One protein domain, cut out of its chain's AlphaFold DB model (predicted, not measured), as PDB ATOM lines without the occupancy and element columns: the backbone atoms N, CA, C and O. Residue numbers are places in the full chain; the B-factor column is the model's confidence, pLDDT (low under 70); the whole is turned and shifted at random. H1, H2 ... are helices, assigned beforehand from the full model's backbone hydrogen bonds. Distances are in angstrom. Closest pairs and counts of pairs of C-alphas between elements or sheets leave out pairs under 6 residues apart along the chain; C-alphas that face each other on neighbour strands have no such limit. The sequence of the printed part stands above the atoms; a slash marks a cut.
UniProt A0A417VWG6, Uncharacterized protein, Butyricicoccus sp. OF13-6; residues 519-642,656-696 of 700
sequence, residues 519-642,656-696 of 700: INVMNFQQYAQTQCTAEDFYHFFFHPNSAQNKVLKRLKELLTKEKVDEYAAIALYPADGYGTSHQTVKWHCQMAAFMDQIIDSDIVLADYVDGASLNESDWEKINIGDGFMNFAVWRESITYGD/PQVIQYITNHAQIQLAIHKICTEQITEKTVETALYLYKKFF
ATOM      1  N   ILE A 519      25.553  49.320 -18.421       74.62
ATOM      2  CA  ILE A 519      26.825  49.278 -17.703       74.62
ATOM      3  C   ILE A 519      27.959  49.300 -18.733       74.62
ATOM      4  O   ILE A 519      27.968  48.517 -19.686       74.62
ATOM      5  N   ASN A 520      28.922  50.206 -18.550       73.50
ATOM      6  CA  ASN A 520      30.147  50.182 -19.341       73.50
ATOM      7  C   ASN A 520      30.920  48.898 -19.014       73.50
ATOM      8  O   ASN A 520      31.340  48.710 -17.876       73.50
ATOM      9  N   VAL A 521      31.130  48.046 -20.019       76.88
ATOM     10  CA  VAL A 521      31.848  46.773 -19.875       76.88
ATOM     11  C   VAL A 521      33.250  46.971 -19.298       76.88
ATOM     12  O   VAL A 521      33.696  46.160 -18.499       76.88
ATOM     13  N   MET A 522      33.911  48.088 -19.614       75.94
ATOM     14  CA  MET A 522      35.261  48.381 -19.125       75.94
ATOM     15  C   MET A 522      35.300  48.765 -17.644       75.94
ATOM     16  O   MET A 522      36.372  48.764 -17.048       75.94
ATOM     17  N   ASN A 523      34.146  49.053 -17.033       71.31
ATOM     18  CA  ASN A 523      34.043  49.255 -15.588       71.31
ATOM     19  C   ASN A 523      33.994  47.920 -14.823       71.31
ATOM     20  O   ASN A 523      33.963  47.918 -13.592       71.31
ATOM     21  N   PHE A 524      33.927  46.783 -15.524       76.50
ATOM     22  CA  PHE A 524      34.006  45.472 -14.899       76.50
ATOM     23  C   PHE A 524      35.428  45.203 -14.396       76.50
ATOM     24  O   PHE A 524      36.410  45.456 -15.096       76.50
ATOM     25  N   GLN A 525      35.538  44.651 -13.185       75.69
ATOM     26  CA  GLN A 525      36.832  44.311 -12.611       75.69
ATOM     27  C   GLN A 525      37.379  43.058 -13.288       75.69
ATOM     28  O   GLN A 525      36.801  41.983 -13.172       75.69
ATOM     29  N   GLN A 526      38.517  43.193 -13.961       74.88
ATOM     30  CA  GLN A 526      39.195  42.077 -14.610       74.88
ATOM     31  C   GLN A 526      40.089  41.365 -13.583       74.88
ATOM     32  O   GLN A 526      40.846  42.021 -12.857       74.88
ATOM     33  N   TYR A 527      39.974  40.038 -13.520       73.69
ATOM     34  CA  TYR A 527      40.761  39.154 -12.650       73.69
ATOM     35  C   TYR A 527      41.874  38.425 -13.417       73.69
ATOM     36  O   TYR A 527      42.585  37.609 -12.848       73.69
ATOM     37  N   ALA A 528      42.025  38.701 -14.711       70.00
ATOM     38  CA  ALA A 528      43.125  38.191 -15.518       70.00
ATOM     39  C   ALA A 528      44.454  38.901 -15.192       70.00
ATOM     40  O   ALA A 528      44.467  40.068 -14.796       70.00
ATOM     41  N   GLN A 529      45.580  38.216 -15.433       62.19
ATOM     42  CA  GLN A 529      46.930  38.786 -15.269       62.19
ATOM     43  C   GLN A 529      47.190  39.974 -16.211       62.19
ATOM     44  O   GLN A 529      47.975  40.865 -15.896       62.19
ATOM     45  N   THR A 530      46.522  39.996 -17.366       65.56
ATOM     46  CA  THR A 530      46.584  41.078 -18.356       65.56
ATOM     47  C   THR A 530      45.221  41.700 -18.512       65.56
ATOM     48  O   THR A 530      44.227  40.993 -18.670       65.56
ATOM     49  N   GLN A 531      45.180  43.026 -18.539       68.12
ATOM     50  CA  GLN A 531      43.948  43.737 -18.831       68.12
ATOM     51  C   GLN A 531      43.701  43.769 -20.336       68.12
ATOM     52  O   GLN A 531      44.598  44.052 -21.128       68.12
ATOM     53  N   CYS A 532      42.462  43.502 -20.721       74.94
ATOM     54  CA  CYS A 532      41.967  43.749 -22.060       74.94
ATOM     55  C   CYS A 532      41.667  45.245 -22.201       74.94
ATOM     56  O   CYS A 532      40.983  45.829 -21.352       74.94
ATOM     57  N   THR A 533      42.192  45.868 -23.256       74.38
ATOM     58  CA  THR A 533      41.860  47.256 -23.590       74.38
ATOM     59  C   THR A 533      40.487  47.336 -24.264       74.38
ATOM     60  O   THR A 533      39.939  46.338 -24.735       74.38
ATOM     61  N   ALA A 534      39.912  48.539 -24.341       73.06
ATOM     62  CA  ALA A 534      38.638  48.741 -25.034       73.06
ATOM     63  C   ALA A 534      38.718  48.380 -26.531       73.06
ATOM     64  O   ALA A 534      37.757  47.843 -27.083       73.06
ATOM     65  N   GLU A 535      39.859  48.650 -27.172       73.31
ATOM     66  CA  GLU A 535      40.116  48.312 -28.577       73.31
ATOM     67  C   GLU A 535      40.193  46.792 -28.774       73.31
ATOM     68  O   GLU A 535      39.489  46.246 -29.627       73.31
ATOM     69  N   ASP A 536      40.947  46.094 -27.917       74.06
ATOM     70  CA  ASP A 536      41.045  44.631 -27.948       74.06
ATOM     71  C   ASP A 536      39.674  43.974 -27.771       74.06
ATOM     72  O   ASP A 536      39.304  43.065 -28.519       74.06
ATOM     73  N   PHE A 537      38.890  44.453 -26.800       84.44
ATOM     74  CA  PHE A 537      37.549  43.935 -26.558       84.44
ATOM     75  C   PHE A 537      36.620  44.206 -27.742       84.44
ATOM     76  O   PHE A 537      35.824  43.342 -28.112       84.44
ATOM     77  N   TYR A 538      36.720  45.382 -28.365       82.88
ATOM     78  CA  TYR A 538      35.904  45.730 -29.522       82.88
ATOM     79  C   TYR A 538      36.166  44.787 -30.704       82.88
ATOM     80  O   TYR A 538      35.219  44.256 -31.294       82.88
ATOM     81  N   HIS A 539      37.438  44.526 -31.009       83.19
ATOM     82  CA  HIS A 539      37.822  43.573 -32.047       83.19
ATOM     83  C   HIS A 539      37.401  42.145 -31.702       83.19
ATOM     84  O   HIS A 539      36.864  41.453 -32.560       83.19
ATOM     85  N   PHE A 540      37.555  41.723 -30.449       87.31
ATOM     86  CA  PHE A 540      37.125  40.400 -30.011       87.31
ATOM     87  C   PHE A 540      35.604  40.206 -30.089       87.31
ATOM     88  O   PHE A 540      35.143  39.210 -30.634       87.31
ATOM     89  N   PHE A 541      34.809  41.133 -29.547       90.44
ATOM     90  CA  PHE A 541      33.373  40.925 -29.329       90.44
ATOM     91  C   PHE A 541      32.506  41.310 -30.536       90.44
ATOM     92  O   PHE A 541      31.522  40.627 -30.827       90.44
ATOM     93  N   PHE A 542      32.853  42.393 -31.243       87.50
ATOM     94  CA  PHE A 542      32.053  42.918 -32.359       87.50
ATOM     95  C   PHE A 542      32.600  42.541 -33.735       87.50
ATOM     96  O   PHE A 542      31.812  42.406 -34.671       87.50
ATOM     97  N   HIS A 543      33.914  42.328 -33.859       88.31
ATOM     98  CA  HIS A 543      34.562  41.915 -35.113       88.31
ATOM     99  C   HIS A 543      35.421  40.646 -34.956       88.31
ATOM    100  O   HIS A 543      36.570  40.634 -35.408       88.31
ATOM    101  N   PRO A 544      34.888  39.572 -34.335       88.38
ATOM    102  CA  PRO A 544      35.652  38.361 -34.057       88.38
ATOM    103  C   PRO A 544      36.188  37.708 -35.331       88.38
ATOM    104  O   PRO A 544      35.477  37.560 -36.332       88.38
ATOM    105  N   ASN A 545      37.410  37.184 -35.256       85.94
ATOM    106  CA  ASN A 545      37.923  36.259 -36.263       85.94
ATOM    107  C   ASN A 545      37.208  34.885 -36.194       85.94
ATOM    108  O   ASN A 545      36.313  34.650 -35.378       85.94
ATOM    109  N   SER A 546      37.558  33.946 -37.076       83.81
ATOM    110  CA  SER A 546      36.872  32.643 -37.158       83.81
ATOM    111  C   SER A 546      37.018  31.778 -35.895       83.81
ATOM    112  O   SER A 546      36.089  31.037 -35.569       83.81
ATOM    113  N   ALA A 547      38.138  31.876 -35.172       81.88
ATOM    114  CA  ALA A 547      38.363  31.166 -33.913       81.88
ATOM    115  C   ALA A 547      37.572  31.815 -32.766       81.88
ATOM    116  O   ALA A 547      36.809  31.138 -32.079       81.88
ATOM    117  N   GLN A 548      37.648  33.140 -32.643       87.62
ATOM    118  CA  GLN A 548      36.903  33.928 -31.656       87.62
ATOM    119  C   GLN A 548      35.385  33.789 -31.833       87.62
ATOM    120  O   GLN A 548      34.647  33.706 -30.856       87.62
ATOM    121  N   ASN A 549      34.899  33.659 -33.071       90.25
ATOM    122  CA  ASN A 549      33.486  33.382 -33.338       90.25
ATOM    123  C   ASN A 549      33.020  32.051 -32.734       90.25
ATOM    124  O   ASN A 549      31.902  31.968 -32.223       90.25
ATOM    125  N   LYS A 550      33.856  31.005 -32.785       90.25
ATOM    126  CA  LYS A 550      33.534  29.709 -32.164       90.25
ATOM    127  C   LYS A 550      33.458  29.846 -30.647       90.25
ATOM    128  O   LYS A 550      32.496  29.369 -30.053       90.25
ATOM    129  N   VAL A 551      34.421  30.555 -30.061       92.06
ATOM    130  CA  VAL A 551      34.497  30.853 -28.625       92.06
ATOM    131  C   VAL A 551      33.261  31.632 -28.160       92.06
ATOM    132  O   VAL A 551      32.554  31.179 -27.266       92.06
ATOM    133  N   LEU A 552      32.911  32.740 -28.820       93.38
ATOM    134  CA  LEU A 552      31.730  33.545 -28.481       93.38
ATOM    135  C   LEU A 552      30.415  32.783 -28.656       93.38
ATOM    136  O   LEU A 552      29.494  32.942 -27.852       93.38
ATOM    137  N   LYS A 553      30.301  31.958 -29.703       94.19
ATOM    138  CA  LYS A 553      29.126  31.102 -29.894       94.19
ATOM    139  C   LYS A 553      28.996  30.116 -28.738       94.19
ATOM    140  O   LYS A 553      27.910  29.988 -28.179       94.19
ATOM    141  N   ARG A 554      30.099  29.467 -28.360       93.75
ATOM    142  CA  ARG A 554      30.107  28.494 -27.271       93.75
ATOM    143  C   ARG A 554      29.789  29.140 -25.927       93.75
ATOM    144  O   ARG A 554      28.965  28.623 -25.180       93.75
ATOM    145  N   LEU A 555      30.338  30.325 -25.679       94.56
ATOM    146  CA  LEU A 555      30.046  31.118 -24.492       94.56
ATOM    147  C   LEU A 555      28.547  31.434 -24.366       94.56
ATOM    148  O   LEU A 555      27.965  31.254 -23.299       94.56
ATOM    149  N   LYS A 556      27.887  31.833 -25.462       93.69
ATOM    150  CA  LYS A 556      26.431  32.074 -25.483       93.69
ATOM    151  C   LYS A 556      25.604  30.811 -25.216       93.69
ATOM    152  O   LYS A 556      24.519  30.921 -24.658       93.69
ATOM    153  N   GLU A 557      26.089  29.634 -25.610       93.94
ATOM    154  CA  GLU A 557      25.430  28.350 -25.322       93.94
ATOM    155  C   GLU A 557      25.546  27.956 -23.839       93.94
ATOM    156  O   GLU A 557      24.602  27.396 -23.284       93.94
ATOM    157  N   LEU A 558      26.676  28.267 -23.193       93.94
ATOM    158  CA  LEU A 558      26.917  27.985 -21.769       93.94
ATOM    159  C   LEU A 558      26.192  28.966 -20.839       93.94
ATOM    160  O   LEU A 558      25.716  28.572 -19.772       93.94
ATOM    161  N   LEU A 559      26.072  30.233 -21.248       94.81
ATOM    162  CA  LEU A 559      25.356  31.286 -20.522       94.81
ATOM    163  C   LEU A 559      23.835  31.142 -20.673       94.81
ATOM    164  O   LEU A 559      23.140  32.003 -21.219       94.81
ATOM    165  N   THR A 560      23.328  30.020 -20.165       92.88
ATOM    166  CA  THR A 560      21.901  29.728 -20.040       92.88
ATOM    167  C   THR A 560      21.222  30.689 -19.064       92.88
ATOM    168  O   THR A 560      21.869  31.348 -18.249       92.88
ATOM    169  N   LYS A 561      19.884  30.723 -19.089       90.94
ATOM    170  CA  LYS A 561      19.084  31.546 -18.172       90.94
ATOM    171  C   LYS A 561      19.451  31.325 -16.698       90.94
ATOM    172  O   LYS A 561      19.523  32.290 -15.948       90.94
ATOM    173  N   GLU A 562      19.713  30.082 -16.299       93.75
ATOM    174  CA  GLU A 562      20.101  29.743 -14.922       93.75
ATOM    175  C   GLU A 562      21.443  30.378 -14.541       93.75
ATOM    176  O   GLU A 562      21.563  30.973 -13.473       93.75
ATOM    177  N   LYS A 563      22.432  30.332 -15.442       94.44
ATOM    178  CA  LYS A 563      23.746  30.950 -15.220       94.44
ATOM    179  C   LYS A 563      23.693  32.472 -15.205       94.44
ATOM    180  O   LYS A 563      24.395  33.105 -14.424       94.44
ATOM    181  N   VAL A 564      22.829  33.059 -16.025       94.56
ATOM    182  CA  VAL A 564      22.581  34.504 -16.011       94.56
ATOM    183  C   VAL A 564      21.906  34.939 -14.704       94.56
ATOM    184  O   VAL A 564      22.258  35.984 -14.157       94.56
ATOM    185  N   ASP A 565      20.981  34.137 -14.173       94.12
ATOM    186  CA  ASP A 565      20.337  34.403 -12.882       94.12
ATOM    187  C   ASP A 565      21.333  34.256 -11.708       94.12
ATOM    188  O   ASP A 565      21.323  35.087 -10.798       94.12
ATOM    189  N   GLU A 566      22.242  33.275 -11.758       95.00
ATOM    190  CA  GLU A 566      23.359  33.135 -10.806       95.00
ATOM    191  C   GLU A 566      24.294  34.353 -10.851       95.00
ATOM    192  O   GLU A 566      24.582  34.955  -9.814       95.00
ATOM    193  N   TYR A 567      24.688  34.788 -12.054       95.00
ATOM    194  CA  TYR A 567      25.464  36.013 -12.239       95.00
ATOM    195  C   TYR A 567      24.750  37.226 -11.631       95.00
ATOM    196  O   TYR A 567      25.370  37.999 -10.909       95.00
ATOM    197  N   ALA A 568      23.448  37.404 -11.882       93.31
ATOM    198  CA  ALA A 568      22.684  38.536 -11.356       93.31
ATOM    199  C   ALA A 568      22.623  38.542  -9.818       93.31
ATOM    200  O   ALA A 568      22.746  39.605  -9.200       93.31
ATOM    201  N   ALA A 569      22.480  37.360  -9.209       92.75
ATOM    202  CA  ALA A 569      22.436  37.174  -7.762       92.75
ATOM    203  C   ALA A 569      23.768  37.482  -7.063       92.75
ATOM    204  O   ALA A 569      23.757  37.824  -5.885       92.75
ATOM    205  N   ILE A 570      24.895  37.390  -7.773       90.25
ATOM    206  CA  ILE A 570      26.206  37.823  -7.273       90.25
ATOM    207  C   ILE A 570      26.422  39.299  -7.621       90.25
ATOM    208  O   ILE A 570      26.709  40.125  -6.763       90.25
ATOM    209  N   ALA A 571      26.279  39.648  -8.897       87.19
ATOM    210  CA  ALA A 571      26.779  40.893  -9.454       87.19
ATOM    211  C   ALA A 571      25.865  42.097  -9.235       87.19
ATOM    212  O   ALA A 571      26.379  43.199  -9.110       87.19
ATOM    213  N   LEU A 572      24.539  41.935  -9.270       87.38
ATOM    214  CA  LEU A 572      23.612  43.064  -9.452       87.38
ATOM    215  C   LEU A 572      22.642  43.246  -8.286       87.38
ATOM    216  O   LEU A 572      22.441  44.370  -7.838       87.38
ATOM    217  N   TYR A 573      22.015  42.166  -7.819       87.50
ATOM    218  CA  TYR A 573      20.951  42.236  -6.813       87.50
ATOM    219  C   TYR A 573      21.420  42.519  -5.378       87.50
ATOM    220  O   TYR A 573      20.685  43.200  -4.663       87.50
ATOM    221  N   PRO A 574      22.592  42.036  -4.920       80.25
ATOM    222  CA  PRO A 574      23.052  42.309  -3.565       80.25
ATOM    223  C   PRO A 574      23.289  43.794  -3.291       80.25
ATOM    224  O   PRO A 574      23.636  44.567  -4.185       80.25
ATOM    225  N   ALA A 575      23.186  44.170  -2.014       70.81
ATOM    226  CA  ALA A 575      23.517  45.513  -1.542       70.81
ATOM    227  C   ALA A 575      24.998  45.876  -1.746       70.81
ATOM    228  O   ALA A 575      25.329  47.049  -1.730       70.81
ATOM    229  N   ASP A 576      25.884  44.899  -1.947       66.06
ATOM    230  CA  ASP A 576      27.289  45.092  -2.321       66.06
ATOM    231  C   ASP A 576      27.567  44.805  -3.811       66.06
ATOM    232  O   ASP A 576      28.723  44.677  -4.207       66.06
ATOM    233  N   GLY A 577      26.522  44.704  -4.643       71.44
ATOM    234  CA  GLY A 577      26.626  44.515  -6.092       71.44
ATOM    235  C   GLY A 577      27.000  45.788  -6.867       71.44
ATOM    236  O   GLY A 577      27.199  46.864  -6.310       71.44
ATOM    237  N   TYR A 578      27.075  45.692  -8.195       73.50
ATOM    238  CA  TYR A 578      27.371  46.811  -9.093       73.50
ATOM    239  C   TYR A 578      26.502  48.041  -8.806       73.50
ATOM    240  O   TYR A 578      25.288  47.940  -8.633       73.50
ATOM    241  N   GLY A 579      27.143  49.211  -8.794       63.16
ATOM    242  CA  GLY A 579      26.504  50.485  -8.461       63.16
ATOM    243  C   GLY A 579      26.681  50.931  -7.004       63.16
ATOM    244  O   GLY A 579      26.366  52.073  -6.688       63.16
ATOM    245  N   THR A 580      27.286  50.115  -6.132       58.56
ATOM    246  CA  THR A 580      27.688  50.535  -4.771       58.56
ATOM    247  C   THR A 580      29.144  50.965  -4.677       58.56
ATOM    248  O   THR A 580      29.954  50.618  -5.545       58.56
ATOM    249  N   SER A 581      29.434  51.783  -3.656       50.75
ATOM    250  CA  SER A 581      30.698  52.491  -3.403       50.75
ATOM    251  C   SER A 581      31.920  51.628  -3.645       50.75
ATOM    252  O   SER A 581      32.788  52.085  -4.389       50.75
ATOM    253  N   HIS A 582      31.942  50.387  -3.156       61.00
ATOM    254  CA  HIS A 582      32.924  49.362  -3.509       61.00
ATOM    255  C   HIS A 582      32.385  47.955  -3.209       61.00
ATOM    256  O   HIS A 582      31.685  47.746  -2.219       61.00
ATOM    257  N   GLN A 583      32.752  46.965  -4.025       70.06
ATOM    258  CA  GLN A 583      32.383  45.577  -3.763       70.06
ATOM    259  C   GLN A 583      33.235  44.968  -2.640       70.06
ATOM    260  O   GLN A 583      34.420  45.269  -2.479       70.06
ATOM    261  N   THR A 584      32.634  44.083  -1.842       68.62
ATOM    262  CA  THR A 584      33.353  43.427  -0.745       68.62
ATOM    263  C   THR A 584      34.392  42.431  -1.267       68.62
ATOM    264  O   THR A 584      34.282  41.875  -2.358       68.62
ATOM    265  N   VAL A 585      35.389  42.102  -0.440       68.12
ATOM    266  CA  VAL A 585      36.323  40.998  -0.731       68.12
ATOM    267  C   VAL A 585      35.572  39.698  -1.038       68.12
ATOM    268  O   VAL A 585      35.943  38.968  -1.955       68.12
ATOM    269  N   LYS A 586      34.504  39.412  -0.284       74.12
ATOM    270  CA  LYS A 586      33.671  38.224  -0.492       74.12
ATOM    271  C   LYS A 586      33.031  38.238  -1.880       74.12
ATOM    272  O   LYS A 586      33.052  37.209  -2.550       74.12
ATOM    273  N   TRP A 587      32.514  39.388  -2.301       79.81
ATOM    274  CA  TRP A 587      31.946  39.575  -3.628       79.81
ATOM    275  C   TRP A 587      32.972  39.281  -4.729       79.81
ATOM    276  O   TRP A 587      32.692  38.488  -5.626       79.81
ATOM    277  N   HIS A 588      34.190  39.825  -4.620       77.81
ATOM    278  CA  HIS A 588      35.253  39.574  -5.599       77.81
ATOM    279  C   HIS A 588      35.637  38.092  -5.680       77.81
ATOM    280  O   HIS A 588      35.768  37.559  -6.779       77.81
ATOM    281  N   CYS A 589      35.747  37.399  -4.539       77.38
ATOM    282  CA  CYS A 589      35.998  35.955  -4.521       77.38
ATOM    283  C   CYS A 589      34.888  35.163  -5.231       77.38
ATOM    284  O   CYS A 589      35.180  34.235  -5.979       77.38
ATOM    285  N   GLN A 590      33.619  35.514  -4.990       85.62
ATOM    286  CA  GLN A 590      32.475  34.851  -5.625       85.62
ATOM    287  C   GLN A 590      32.436  35.113  -7.132       85.62
ATOM    288  O   GLN A 590      32.180  34.191  -7.901       85.62
ATOM    289  N   MET A 591      32.720  36.347  -7.551       86.50
ATOM    290  CA  MET A 591      32.744  36.721  -8.960       86.50
ATOM    291  C   MET A 591      33.867  36.010  -9.719       86.50
ATOM    292  O   MET A 591      33.617  35.463 -10.787       86.50
ATOM    293  N   ALA A 592      35.080  35.976  -9.159       83.25
ATOM    294  CA  ALA A 592      36.207  35.266  -9.761       83.25
ATOM    295  C   ALA A 592      35.899  33.767  -9.919       83.25
ATOM    296  O   ALA A 592      35.969  33.242 -11.024       83.25
ATOM    297  N   ALA A 593      35.423  33.114  -8.850       86.50
ATOM    298  CA  ALA A 593      35.060  31.698  -8.892       86.50
ATOM    299  C   ALA A 593      33.950  31.389  -9.914       86.50
ATOM    300  O   ALA A 593      33.984  30.346 -10.563       86.50
ATOM    301  N   PHE A 594      32.972  32.287 -10.071       92.19
ATOM    302  CA  PHE A 594      31.920  32.148 -11.078       92.19
ATOM    303  C   PHE A 594      32.474  32.219 -12.510       92.19
ATOM    304  O   PHE A 594      32.079  31.418 -13.358       92.19
ATOM    305  N   MET A 595      33.387  33.159 -12.781       89.50
ATOM    306  CA  MET A 595      34.017  33.297 -14.098       89.50
ATOM    307  C   MET A 595      34.866  32.070 -14.439       89.50
ATOM    308  O   MET A 595      34.683  31.493 -15.512       89.50
ATOM    309  N   ASP A 596      35.714  31.634 -13.505       85.19
ATOM    310  CA  ASP A 596      36.577  30.460 -13.674       85.19
ATOM    311  C   ASP A 596      35.736  29.198 -13.908       85.19
ATOM    312  O   ASP A 596      35.986  28.448 -14.843       85.19
ATOM    313  N   GLN A 597      34.640  29.015 -13.158       90.06
ATOM    314  CA  GLN A 597      33.732  27.884 -13.362       90.06
ATOM    315  C   GLN A 597      33.168  27.823 -14.791       90.06
ATOM    316  O   GLN A 597      32.991  26.729 -15.326       90.06
ATOM    317  N   ILE A 598      32.832  28.963 -15.405       91.56
ATOM    318  CA  ILE A 598      32.328  28.983 -16.786       91.56
ATOM    319  C   ILE A 598      33.443  28.607 -17.760       91.56
ATOM    320  O   ILE A 598      33.206  27.785 -18.645       91.56
ATOM    321  N   ILE A 599      34.630  29.191 -17.590       88.12
ATOM    322  CA  ILE A 599      35.791  28.957 -18.454       88.12
ATOM    323  C   ILE A 599      36.203  27.482 -18.397       88.12
ATOM    324  O   ILE A 599      36.249  26.821 -19.432       88.12
ATOM    325  N   ASP A 600      36.381  26.939 -17.195       86.56
ATOM    326  CA  ASP A 600      36.862  25.573 -16.965       86.56
ATOM    327  C   ASP A 600      35.823  24.500 -17.323       86.56
ATOM    328  O   ASP A 600      36.153  23.327 -17.505       86.56
ATOM    329  N   SER A 601      34.542  24.876 -17.431       90.00
ATOM    330  CA  SER A 601      33.477  23.940 -17.808       90.00
ATOM    331  C   SER A 601      33.514  23.519 -19.278       90.00
ATOM    332  O   SER A 601      32.833  22.557 -19.647       90.00
ATOM    333  N   ASP A 602      34.282  24.216 -20.122       92.12
ATOM    334  CA  ASP A 602      34.323  23.965 -21.555       92.12
ATOM    335  C   ASP A 602      35.736  24.061 -22.130       92.12
ATOM    336  O   ASP A 602      36.390  25.100 -22.087       92.12
ATOM    337  N   ILE A 603      36.166  22.968 -22.758       88.12
ATOM    338  CA  ILE A 603      37.522  22.840 -23.293       88.12
ATOM    339  C   ILE A 603      37.850  23.891 -24.360       88.12
ATOM    340  O   ILE A 603      38.986  24.326 -24.446       88.12
ATOM    341  N   VAL A 604      36.865  24.368 -25.135       87.94
ATOM    342  CA  VAL A 604      37.106  25.390 -26.169       87.94
ATOM    343  C   VAL A 604      37.407  26.749 -25.538       87.94
ATOM    344  O   VAL A 604      38.171  27.531 -26.105       87.94
ATOM    345  N   LEU A 605      36.792  27.052 -24.391       86.88
ATOM    346  CA  LEU A 605      37.072  28.280 -23.650       86.88
ATOM    347  C   LEU A 605      38.421  28.189 -22.939       86.88
ATOM    348  O   LEU A 605      39.211  29.120 -23.070       86.88
ATOM    349  N   ALA A 606      38.694  27.070 -22.262       84.25
ATOM    350  CA  ALA A 606      39.976  26.818 -21.606       84.25
ATOM    351  C   ALA A 606      41.147  26.904 -22.605       84.25
ATOM    352  O   ALA A 606      42.036  27.731 -22.431       84.25
ATOM    353  N   ASP A 607      41.072  26.189 -23.735       82.88
ATOM    354  CA  ASP A 607      42.103  26.208 -24.784       82.88
ATOM    355  C   ASP A 607      42.339  27.619 -25.356       82.88
ATOM    356  O   ASP A 607      43.461  27.978 -25.727       82.88
ATOM    357  N   TYR A 608      41.283  28.438 -25.458       84.00
ATOM    358  CA  TYR A 608      41.406  29.826 -25.905       84.00
ATOM    359  C   TYR A 608      42.113  30.696 -24.865       84.00
ATOM    360  O   TYR A 608      42.985  31.491 -25.224       84.00
ATOM    361  N   VAL A 609      41.739  30.562 -23.592       80.25
ATOM    362  CA  VAL A 609      42.339  31.302 -22.476       80.25
ATOM    363  C   VAL A 609      43.817  30.950 -22.322       80.25
ATOM    364  O   VAL A 609      44.637  31.860 -22.214       80.25
ATOM    365  N   ASP A 610      44.152  29.668 -22.451       74.56
ATOM    366  CA  ASP A 610      45.516  29.139 -22.364       74.56
ATOM    367  C   ASP A 610      46.356  29.421 -23.622       74.56
ATOM    368  O   ASP A 610      47.534  29.078 -23.689       74.56
ATOM    369  N   GLY A 611      45.771  30.032 -24.658       69.12
ATOM    370  CA  GLY A 611      46.488  30.380 -25.885       69.12
ATOM    371  C   GLY A 611      46.903  29.174 -26.738       69.12
ATOM    372  O   GLY A 611      47.715  29.331 -27.650       69.12
ATOM    373  N   ALA A 612      46.308  27.995 -26.521       62.38
ATOM    374  CA  ALA A 612      46.628  26.749 -27.228       62.38
ATOM    375  C   ALA A 612      46.395  26.821 -28.754       62.38
ATOM    376  O   ALA A 612      46.883  25.984 -29.511       62.38
ATOM    377  N   SER A 613      45.665  27.837 -29.227       55.34
ATOM    378  CA  SER A 613      45.419  28.115 -30.648       55.34
ATOM    379  C   SER A 613      46.453  29.029 -31.330       55.34
ATOM    380  O   SER A 613      46.255  29.379 -32.494       55.34
ATOM    381  N   LEU A 614      47.506  29.474 -30.633       57.97
ATOM    382  CA  LEU A 614      48.572  30.305 -31.211       57.97
ATOM    383  C   LEU A 614      49.616  29.446 -31.945       57.97
ATOM    384  O   LEU A 614      50.003  28.381 -31.466       57.97
ATOM    385  N   ASN A 615      50.091  29.907 -33.107       52.66
ATOM    386  CA  ASN A 615      51.137  29.218 -33.874       52.66
ATOM    387  C   ASN A 615      52.480  29.310 -33.142       52.66
ATOM    388  O   ASN A 615      52.786  30.382 -32.639       52.66
ATOM    389  N   GLU A 616      53.320  28.262 -33.163       50.19
ATOM    390  CA  GLU A 616      54.644  28.199 -32.489       50.19
ATOM    391  C   GLU A 616      55.519  29.461 -32.670       50.19
ATOM    392  O   GLU A 616      56.233  29.852 -31.754       50.19
ATOM    393  N   SER A 617      55.418  30.163 -33.807       47.97
ATOM    394  CA  SER A 617      56.146  31.414 -34.078       47.97
ATOM    395  C   SER A 617      55.704  32.631 -33.247       47.97
ATOM    396  O   SER A 617      56.439  33.616 -33.168       47.97
ATOM    397  N   ASP A 618      54.504  32.593 -32.665       49.44
ATOM    398  CA  ASP A 618      53.946  33.645 -31.806       49.44
ATOM    399  C   ASP A 618      54.277  33.407 -30.319       49.44
ATOM    400  O   ASP A 618      54.311  34.360 -29.538       49.44
ATOM    401  N   TRP A 619      54.621  32.164 -29.944       49.00
ATOM    402  CA  TRP A 619      55.038  31.779 -28.584       49.00
ATOM    403  C   TRP A 619      56.389  32.389 -28.190       49.00
ATOM    404  O   TRP A 619      56.633  32.657 -27.019       49.00
ATOM    405  N   GLU A 620      57.268  32.662 -29.162       44.62
ATOM    406  CA  GLU A 620      58.577  33.283 -28.906       44.62
ATOM    407  C   GLU A 620      58.491  34.788 -28.584       44.62
ATOM    408  O   GLU A 620      59.478  35.383 -28.147       44.62
ATOM    409  N   LYS A 621      57.331  35.429 -28.800       45.72
ATOM    410  CA  LYS A 621      57.140  36.882 -28.625       45.72
ATOM    411  C   LYS A 621      56.195  37.261 -27.488       45.72
ATOM    412  O   LYS A 621      56.191  38.420 -27.082       45.72
ATOM    413  N   ILE A 622      55.389  36.321 -27.003       51.94
ATOM    414  CA  ILE A 622      54.297  36.574 -26.064       51.94
ATOM    415  C   ILE A 622      54.388  35.523 -24.962       51.94
ATOM    416  O   ILE A 622      54.367  34.328 -25.242       51.94
ATOM    417  N   ASN A 623      54.512  35.958 -23.708       45.53
ATOM    418  CA  ASN A 623      54.553  35.024 -22.591       45.53
ATOM    419  C   ASN A 623      53.123  34.572 -22.295       45.53
ATOM    420  O   ASN A 623      52.254  35.387 -21.975       45.53
ATOM    421  N   ILE A 624      52.880  33.274 -22.409       48.25
ATOM    422  CA  ILE A 624      51.643  32.655 -21.951       48.25
ATOM    423  C   ILE A 624      51.859  32.402 -20.466       48.25
ATOM    424  O   ILE A 624      52.349  31.350 -20.065       48.25
ATOM    425  N   GLY A 625      51.598  33.427 -19.652       48.59
ATOM    426  CA  GLY A 625      51.529  33.249 -18.205       48.59
ATOM    427  C   GLY A 625      50.552  32.123 -17.886       48.59
ATOM    428  O   GLY A 625      49.692  31.805 -18.703       48.59
ATOM    429  N   ASP A 626      50.668  31.546 -16.698       45.62
ATOM    430  CA  ASP A 626      49.979  30.336 -16.235       45.62
ATOM    431  C   ASP A 626      48.431  30.450 -16.215       45.62
ATOM    432  O   ASP A 626      47.765  29.646 -15.574       45.62
ATOM    433  N   GLY A 627      47.846  31.480 -16.837       46.09
ATOM    434  CA  GLY A 627      46.422  31.675 -17.109       46.09
ATOM    435  C   GLY A 627      45.614  32.138 -15.901       46.09
ATOM    436  O   GLY A 627      44.696  32.953 -16.033       46.09
ATOM    437  N   PHE A 628      46.005  31.698 -14.707       46.38
ATOM    438  CA  PHE A 628      45.208  31.802 -13.494       46.38
ATOM    439  C   PHE A 628      45.847  32.748 -12.477       46.38
ATOM    440  O   PHE A 628      46.792  32.412 -11.763       46.38
ATOM    441  N   MET A 629      45.289  33.954 -12.367       50.75
ATOM    442  CA  MET A 629      45.529  34.807 -11.209       50.75
ATOM    443  C   MET A 629      44.446  34.510 -10.178       50.75
ATOM    444  O   MET A 629      43.339  35.037 -10.253       50.75
ATOM    445  N   ASN A 630      44.741  33.649  -9.202       48.75
ATOM    446  CA  ASN A 630      43.816  33.502  -8.083       48.75
ATOM    447  C   ASN A 630      43.700  34.845  -7.334       48.75
ATOM    448  O   ASN A 630      44.589  35.700  -7.388       48.75
ATOM    449  N   PHE A 631      42.601  35.036  -6.609       49.78
ATOM    450  CA  PHE A 631      42.316  36.311  -5.952       49.78
ATOM    451  C   PHE A 631      43.419  36.781  -4.977       49.78
ATOM    452  O   PHE A 631      43.587  37.985  -4.781       49.78
ATOM    453  N   ALA A 632      44.200  35.866  -4.386       50.53
ATOM    454  CA  ALA A 632      45.334  36.235  -3.537       50.53
ATOM    455  C   ALA A 632      46.466  36.888  -4.352       50.53
ATOM    456  O   ALA A 632      46.949  37.950  -3.969       50.53
ATOM    457  N   VAL A 633      46.805  36.322  -5.515       51.91
ATOM    458  CA  VAL A 633      47.824  36.859  -6.436       51.91
ATOM    459  C   VAL A 633      47.356  38.170  -7.091       51.91
ATOM    460  O   VAL A 633      48.143  39.102  -7.239       51.91
ATOM    461  N   TRP A 634      46.065  38.291  -7.421       56.09
ATOM    462  CA  TRP A 634      45.466  39.531  -7.946       56.09
ATOM    463  C   TRP A 634      45.483  40.669  -6.923       56.09
ATOM    464  O   TRP A 634      45.785  41.817  -7.243       56.09
ATOM    465  N   ARG A 635      45.203  40.354  -5.655       48.47
ATOM    466  CA  ARG A 635      45.300  41.333  -4.570       48.47
ATOM    467  C   ARG A 635      46.737  41.843  -4.428       48.47
ATOM    468  O   ARG A 635      46.938  43.042  -4.257       48.47
ATOM    469  N   GLU A 636      47.725  40.956  -4.499       44.12
ATOM    470  CA  GLU A 636      49.140  41.327  -4.400       44.12
ATOM    471  C   GLU A 636      49.601  42.191  -5.586       44.12
ATOM    472  O   GLU A 636      50.259  43.208  -5.367       44.12
ATOM    473  N   SER A 637      49.192  41.883  -6.822       47.53
ATOM    474  CA  SER A 637      49.589  42.670  -8.003       47.53
ATOM    475  C   SER A 637      49.062  44.109  -7.993       47.53
ATOM    476  O   SER A 637      49.749  45.017  -8.457       47.53
ATOM    477  N   ILE A 638      47.882  44.340  -7.409       44.59
ATOM    478  CA  ILE A 638      47.313  45.684  -7.221       44.59
ATOM    479  C   ILE A 638      47.988  46.429  -6.061       44.59
ATOM    480  O   ILE A 638      48.159  47.644  -6.127       44.59
ATOM    481  N   THR A 639      48.399  45.719  -5.006       38.06
ATOM    482  CA  THR A 639      48.983  46.335  -3.800       38.06
ATOM    483  C   THR A 639      50.436  46.790  -4.012       38.06
ATOM    484  O   THR A 639      50.880  47.733  -3.362       38.06
ATOM    485  N   TYR A 640      51.169  46.163  -4.939       37.84
ATOM    486  CA  TYR A 640      52.607  46.395  -5.157       37.84
ATOM    487  C   TYR A 640      52.959  46.994  -6.534       37.84
ATOM    488  O   TYR A 640      54.124  47.028  -6.923       37.84
ATOM    489  N   GLY A 641      51.966  47.486  -7.279       32.94
ATOM    490  CA  GLY A 641      52.099  47.940  -8.667       32.94
ATOM    491  C   GLY A 641      52.679  49.343  -8.903       32.94
ATOM    492  O   GLY A 641      52.349  49.935  -9.929       32.94
ATOM    493  N   ASP A 642      53.517  49.897  -8.017       36.03
ATOM    494  CA  ASP A 642      54.254  51.143  -8.304       36.03
ATOM    495  C   ASP A 642      55.778  50.905  -8.244       36.03
ATOM    496  O   ASP A 642      56.313  50.665  -7.161       36.03
ATOM    497  N   PRO A 656      59.723  45.181 -13.547       37.81
ATOM    498  CA  PRO A 656      59.003  44.135 -14.251       37.81
ATOM    499  C   PRO A 656      59.043  44.526 -15.725       37.81
ATOM    500  O   PRO A 656      58.550  45.591 -16.108       37.81
ATOM    501  N   GLN A 657      59.725  43.722 -16.545       35.88
ATOM    502  CA  GLN A 657      59.557  43.820 -17.985       35.88
ATOM    503  C   GLN A 657      58.046  43.795 -18.215       35.88
ATOM    504  O   GLN A 657      57.348  42.985 -17.601       35.88
ATOM    505  N   VAL A 658      57.533  44.715 -19.031       38.78
ATOM    506  CA  VAL A 658      56.149  44.645 -19.501       38.78
ATOM    507  C   VAL A 658      56.090  43.411 -20.390       38.78
ATOM    508  O   VAL A 658      56.299  43.473 -21.597       38.78
ATOM    509  N   ILE A 659      55.934  42.260 -19.752       39.97
ATOM    510  CA  ILE A 659      55.718  40.991 -20.405       39.97
ATOM    511  C   ILE A 659      54.350  41.145 -21.074       39.97
ATOM    512  O   ILE A 659      53.340  41.342 -20.399       39.97
ATOM    513  N   GLN A 660      54.330  41.162 -22.408       44.84
ATOM    514  CA  GLN A 660      53.086  41.122 -23.167       44.84
ATOM    515  C   GLN A 660      52.479  39.738 -22.956       44.84
ATOM    516  O   GLN A 660      52.970  38.744 -23.484       44.84
ATOM    517  N   TYR A 661      51.455  39.691 -22.118       54.69
ATOM    518  CA  TYR A 661      50.621  38.525 -21.888       54.69
ATOM    519  C   TYR A 661      49.378  38.610 -22.791       54.69
ATOM    520  O   TYR A 661      48.965  39.696 -23.207       54.69
ATOM    521  N   ILE A 662      48.781  37.468 -23.125       65.62
ATOM    522  CA  ILE A 662      47.612  37.407 -24.007       65.62
ATOM    523  C   ILE A 662      46.368  37.899 -23.251       65.62
ATOM    524  O   ILE A 662      46.071  37.439 -22.152       65.62
ATOM    525  N   THR A 663      45.577  38.788 -23.858       73.56
ATOM    526  CA  THR A 663      44.373  39.366 -23.227       73.56
ATOM    527  C   THR A 663      43.144  38.445 -23.265       73.56
ATOM    528  O   THR A 663      42.059  38.859 -22.858       73.56
ATOM    529  N   ASN A 664      43.289  37.189 -23.706       82.31
ATOM    530  CA  ASN A 664      42.193  36.239 -23.938       82.31
ATOM    531  C   ASN A 664      41.356  35.983 -22.680       82.31
ATOM    532  O   ASN A 664      40.130  36.016 -22.750       82.31
ATOM    533  N   HIS A 665      41.991  35.792 -21.518       79.94
ATOM    534  CA  HIS A 665      41.261  35.595 -20.263       79.94
ATOM    535  C   HIS A 665      40.379  36.812 -19.934       79.94
ATOM    536  O   HIS A 665      39.171  36.687 -19.722       79.94
ATOM    537  N   ALA A 666      40.954  38.015 -19.980       79.56
ATOM    538  CA  ALA A 666      40.212  39.251 -19.766       79.56
ATOM    539  C   ALA A 666      39.087  39.450 -20.795       79.56
ATOM    540  O   ALA A 666      37.986  39.857 -20.429       79.56
ATOM    541  N   GLN A 667      39.321  39.113 -22.067       87.75
ATOM    542  CA  GLN A 667      38.298  39.160 -23.115       87.75
ATOM    543  C   GLN A 667      37.096  38.267 -22.781       87.75
ATOM    544  O   GLN A 667      35.954  38.706 -22.933       87.75
ATOM    545  N   ILE A 668      37.328  37.041 -22.290       90.19
ATOM    546  CA  ILE A 668      36.250  36.131 -21.879       90.19
ATOM    547  C   ILE A 668      35.498  36.669 -20.661       90.19
ATOM    548  O   ILE A 668      34.270  36.698 -20.689       90.19
ATOM    549  N   GLN A 669      36.197  37.166 -19.636       88.81
ATOM    550  CA  GLN A 669      35.558  37.758 -18.452       88.81
ATOM    551  C   GLN A 669      34.658  38.951 -18.821       88.81
ATOM    552  O   GLN A 669      33.497  39.017 -18.405       88.81
ATOM    553  N   LEU A 670      35.156  39.867 -19.662       89.00
ATOM    554  CA  LEU A 670      34.382  41.006 -20.163       89.00
ATOM    555  C   LEU A 670      33.204  40.556 -21.041       89.00
ATOM    556  O   LEU A 670      32.121  41.140 -20.967       89.00
ATOM    557  N   ALA A 671      33.370  39.498 -21.838       93.88
ATOM    558  CA  ALA A 671      32.294  38.961 -22.665       93.88
ATOM    559  C   ALA A 671      31.205  38.267 -21.844       93.88
ATOM    560  O   ALA A 671      30.028  38.457 -22.150       93.88
ATOM    561  N   ILE A 672      31.559  37.532 -20.782       94.00
ATOM    562  CA  ILE A 672      30.585  36.987 -19.825       94.00
ATOM    563  C   ILE A 672      29.783  38.135 -19.213       94.00
ATOM    564  O   ILE A 672      28.554  38.130 -19.287       94.00
ATOM    565  N   HIS A 673      30.468  39.157 -18.686       91.75
ATOM    566  CA  HIS A 673      29.820  40.341 -18.123       91.75
ATOM    567  C   HIS A 673      28.858  40.999 -19.126       91.75
ATOM    568  O   HIS A 673      27.694  41.260 -18.805       91.75
ATOM    569  N   LYS A 674      29.315  41.227 -20.362       91.94
ATOM    570  CA  LYS A 674      28.531  41.860 -21.429       91.94
ATOM    571  C   LYS A 674      27.300  41.039 -21.820       91.94
ATOM    572  O   LYS A 674      26.203  41.588 -21.882       91.94
ATOM    573  N   ILE A 675      27.452  39.734 -22.041       94.00
ATOM    574  CA  ILE A 675      26.342  38.854 -22.434       94.00
ATOM    575  C   ILE A 675      25.315  38.744 -21.302       94.00
ATOM    576  O   ILE A 675      24.114  38.858 -21.554       94.00
ATOM    577  N   CYS A 676      25.761  38.556 -20.056       93.75
ATOM    578  CA  CYS A 676      24.862  38.479 -18.906       93.75
ATOM    579  C   CYS A 676      24.080  39.785 -18.724       93.75
ATOM    580  O   CYS A 676      22.857  39.757 -18.604       93.75
ATOM    581  N   THR A 677      24.754  40.938 -18.748       90.19
ATOM    582  CA  THR A 677      24.095  42.244 -18.571       90.19
ATOM    583  C   THR A 677      23.112  42.571 -19.696       90.19
ATOM    584  O   THR A 677      22.048  43.120 -19.414       90.19
ATOM    585  N   GLU A 678      23.384  42.181 -20.946       90.25
ATOM    586  CA  GLU A 678      22.426  42.313 -22.057       90.25
ATOM    587  C   GLU A 678      21.160  41.475 -21.832       90.25
ATOM    588  O   GLU A 678      20.047  41.991 -21.953       90.25
ATOM    589  N   GLN A 679      21.309  40.207 -21.435       92.00
ATOM    590  CA  GLN A 679      20.162  39.338 -21.147       92.00
ATOM    591  C   GLN A 679      19.346  39.839 -19.943       92.00
ATOM    592  O   GLN A 679      18.112  39.852 -19.976       92.00
ATOM    593  N   ILE A 680      20.018  40.301 -18.886       92.81
ATOM    594  CA  ILE A 680      19.364  40.841 -17.685       92.81
ATOM    595  C   ILE A 680      18.669  42.172 -17.992       92.81
ATOM    596  O   ILE A 680      17.596  42.435 -17.445       92.81
ATOM    597  N   THR A 681      19.223  42.989 -18.892       90.44
ATOM    598  CA  THR A 681      18.586  44.232 -19.354       90.44
ATOM    599  C   THR A 681      17.240  43.947 -19.999       90.44
ATOM    600  O   THR A 681      16.246  44.546 -19.594       90.44
ATOM    601  N   GLU A 682      17.152  42.987 -20.922       89.19
ATOM    602  CA  GLU A 682      15.864  42.643 -21.540       89.19
ATOM    603  C   GLU A 682      14.867  42.077 -20.509       89.19
ATOM    604  O   GLU A 682      13.712  42.504 -20.473       89.19
ATOM    605  N   LYS A 683      15.316  41.234 -19.566       89.69
ATOM    606  CA  LYS A 683      14.481  40.756 -18.441       89.69
ATOM    607  C   LYS A 683      13.986  41.900 -17.538       89.69
ATOM    608  O   LYS A 683      12.885  41.845 -16.977       89.69
ATOM    609  N   THR A 684      14.798  42.941 -17.379       91.00
ATOM    610  CA  THR A 684      14.476  44.127 -16.574       91.00
ATOM    611  C   THR A 684      13.498  45.033 -17.302       91.00
ATOM    612  O   THR A 684      12.547  45.495 -16.681       91.00
ATOM    613  N   VAL A 685      13.638  45.200 -18.620       89.44
ATOM    614  CA  VAL A 685      12.637  45.862 -19.470       89.44
ATOM    615  C   VAL A 685      11.288  45.156 -19.350       89.44
ATOM    616  O   VAL A 685      10.271  45.812 -19.123       89.44
ATOM    617  N   GLU A 686      11.266  43.823 -19.434       88.75
ATOM    618  CA  GLU A 686      10.034  43.047 -19.269       88.75
ATOM    619  C   GLU A 686       9.393  43.264 -17.894       88.75
ATOM    620  O   GLU A 686       8.183  43.469 -17.773       88.75
ATOM    621  N   THR A 687      10.220  43.253 -16.850       91.06
ATOM    622  CA  THR A 687       9.783  43.455 -15.467       91.06
ATOM    623  C   THR A 687       9.279  44.876 -15.222       91.06
ATOM    624  O   THR A 687       8.234  45.049 -14.599       91.06
ATOM    625  N   ALA A 688       9.963  45.890 -15.749       91.19
ATOM    626  CA  ALA A 688       9.532  47.275 -15.672       91.19
ATOM    627  C   ALA A 688       8.170  47.439 -16.355       91.19
ATOM    628  O   ALA A 688       7.225  47.904 -15.726       91.19
ATOM    629  N   LEU A 689       8.018  46.978 -17.601       89.31
ATOM    630  CA  LEU A 689       6.747  47.046 -18.332       89.31
ATOM    631  C   LEU A 689       5.601  46.349 -17.586       89.31
ATOM    632  O   LEU A 689       4.499  46.896 -17.523       89.31
ATOM    633  N   TYR A 690       5.867  45.183 -16.986       90.06
ATOM    634  CA  TYR A 690       4.926  44.503 -16.094       90.06
ATOM    635  C   TYR A 690       4.498  45.418 -14.935       90.06
ATOM    636  O   TYR A 690       3.302  45.596 -14.705       90.06
ATOM    637  N   LEU A 691       5.458  46.036 -14.241       92.00
ATOM    638  CA  LEU A 691       5.214  46.905 -13.088       92.00
ATOM    639  C   LEU A 691       4.431  48.165 -13.468       92.00
ATOM    640  O   LEU A 691       3.408  48.447 -12.847       92.00
ATOM    641  N   TYR A 692       4.819  48.881 -14.528       90.19
ATOM    642  CA  TYR A 692       4.046  50.037 -15.008       90.19
ATOM    643  C   TYR A 692       2.619  49.631 -15.367       90.19
ATOM    644  O   TYR A 692       1.659  50.326 -15.033       90.19
ATOM    645  N   LYS A 693       2.446  48.471 -16.002       88.19
ATOM    646  CA  LYS A 693       1.111  47.987 -16.325       88.19
ATOM    647  C   LYS A 693       0.302  47.671 -15.069       88.19
ATOM    648  O   LYS A 693      -0.846  48.088 -14.966       88.19
ATOM    649  N   LYS A 694       0.901  47.001 -14.092       89.06
ATOM    650  CA  LYS A 694       0.259  46.690 -12.814       89.06
ATOM    651  C   LYS A 694      -0.189  47.956 -12.081       89.06
ATOM    652  O   LYS A 694      -1.370  48.129 -11.808       89.06
ATOM    653  N   PHE A 695       0.720  48.897 -11.855       90.31
ATOM    654  CA  PHE A 695       0.445  50.058 -11.006       90.31
ATOM    655  C   PHE A 695      -0.402  51.148 -11.672       90.31
ATOM    656  O   PHE A 695      -1.143  51.837 -10.970       90.31
ATOM    657  N   PHE A 696      -0.339  51.296 -13.001       87.62
ATOM    658  CA  PHE A 696      -1.073  52.350 -13.712       87.62
ATOM    659  C   PHE A 696      -2.292  51.853 -14.492       87.62
ATOM    660  O   PHE A 696      -3.205  52.639 -14.752       87.62
TER     661      PHE A 696
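This is residues 519 to 642 and 656 to 696 of the 700 residues of an uncharacterized protein of Butyricicoccus sp. OF13-6 (UniProt A0A417VWG6). One long helix, H8, runs through the body with its residues 664 to 680, where the shorter helices H1 to H5 pack round it, and sticks out with residues 682 to 696. H6 and H7 lie farthest from the mean of the C-alphas. The printed part has 165 residues, eight named helices, H1 to H8 in chain order, and no named strand: the class is all helix, with mostly crossed packing, few touching pairs being at a shallow tilt. It is compact, with a radius of gyration of the C-alphas of 17.3 A, though elongated, spanning 64 by 38 by 27 A.

H1, residues 534 to 542, touches H8, residues 664 to 696, at its residues 667 to 671 alone; the closest C-alphas, Phe 537 and Gln 667, are 5.9 A apart. H3, residues 561 to 571, touches residues 676 to 680 of H8 alone, about perpendicular at 85 degrees, the closest C-alphas, Val 564 and Cys 676, being 5.4 A apart. H3 forms a helical hairpin with H4, residues 585 to 600, at a shallow tilt of 27 degrees, opposite ways; the closest C-alphas, Ile 570 and Met 591, are 6.8 A apart. H2, residues 546 to 558, touches H5, residues 603 to 609, with residues 551 to 555 alone; the closest C-alphas, Val 551 and Leu 605, are 6.2 A apart. H6, residues 616 to 619, touches no helix; H7, residues 631 to 639, only just touches H4, with 3 pairs of C-alphas within 8 A, the closest being Cys 589 and Phe 631, 6.5 A apart. Each O i to N i+4 pair is within hydrogen-bond range in H1, H3, H4, H5, H7 and H8, and 8 of 9 in H2; H6 is too short for such a pair.

H1 begins at C-alpha 534 (38.638, 48.741, -25.034). H2 is 18.9 A long, H4 22.4 A and H8 47.3 A, ending at C-alpha 696 (-1.073, 52.350, -13.712).

The C-alphas farthest apart, Glu 620 and Phe 696, are 64.4 A apart. Residues 643 to 655 are not printed, with 10.3 A between C-alphas 642 and 656. The links H3 to H4 and H6 to H7 are long. Confidence is low, for instance, in residues 611 to 642 and 656 to 662.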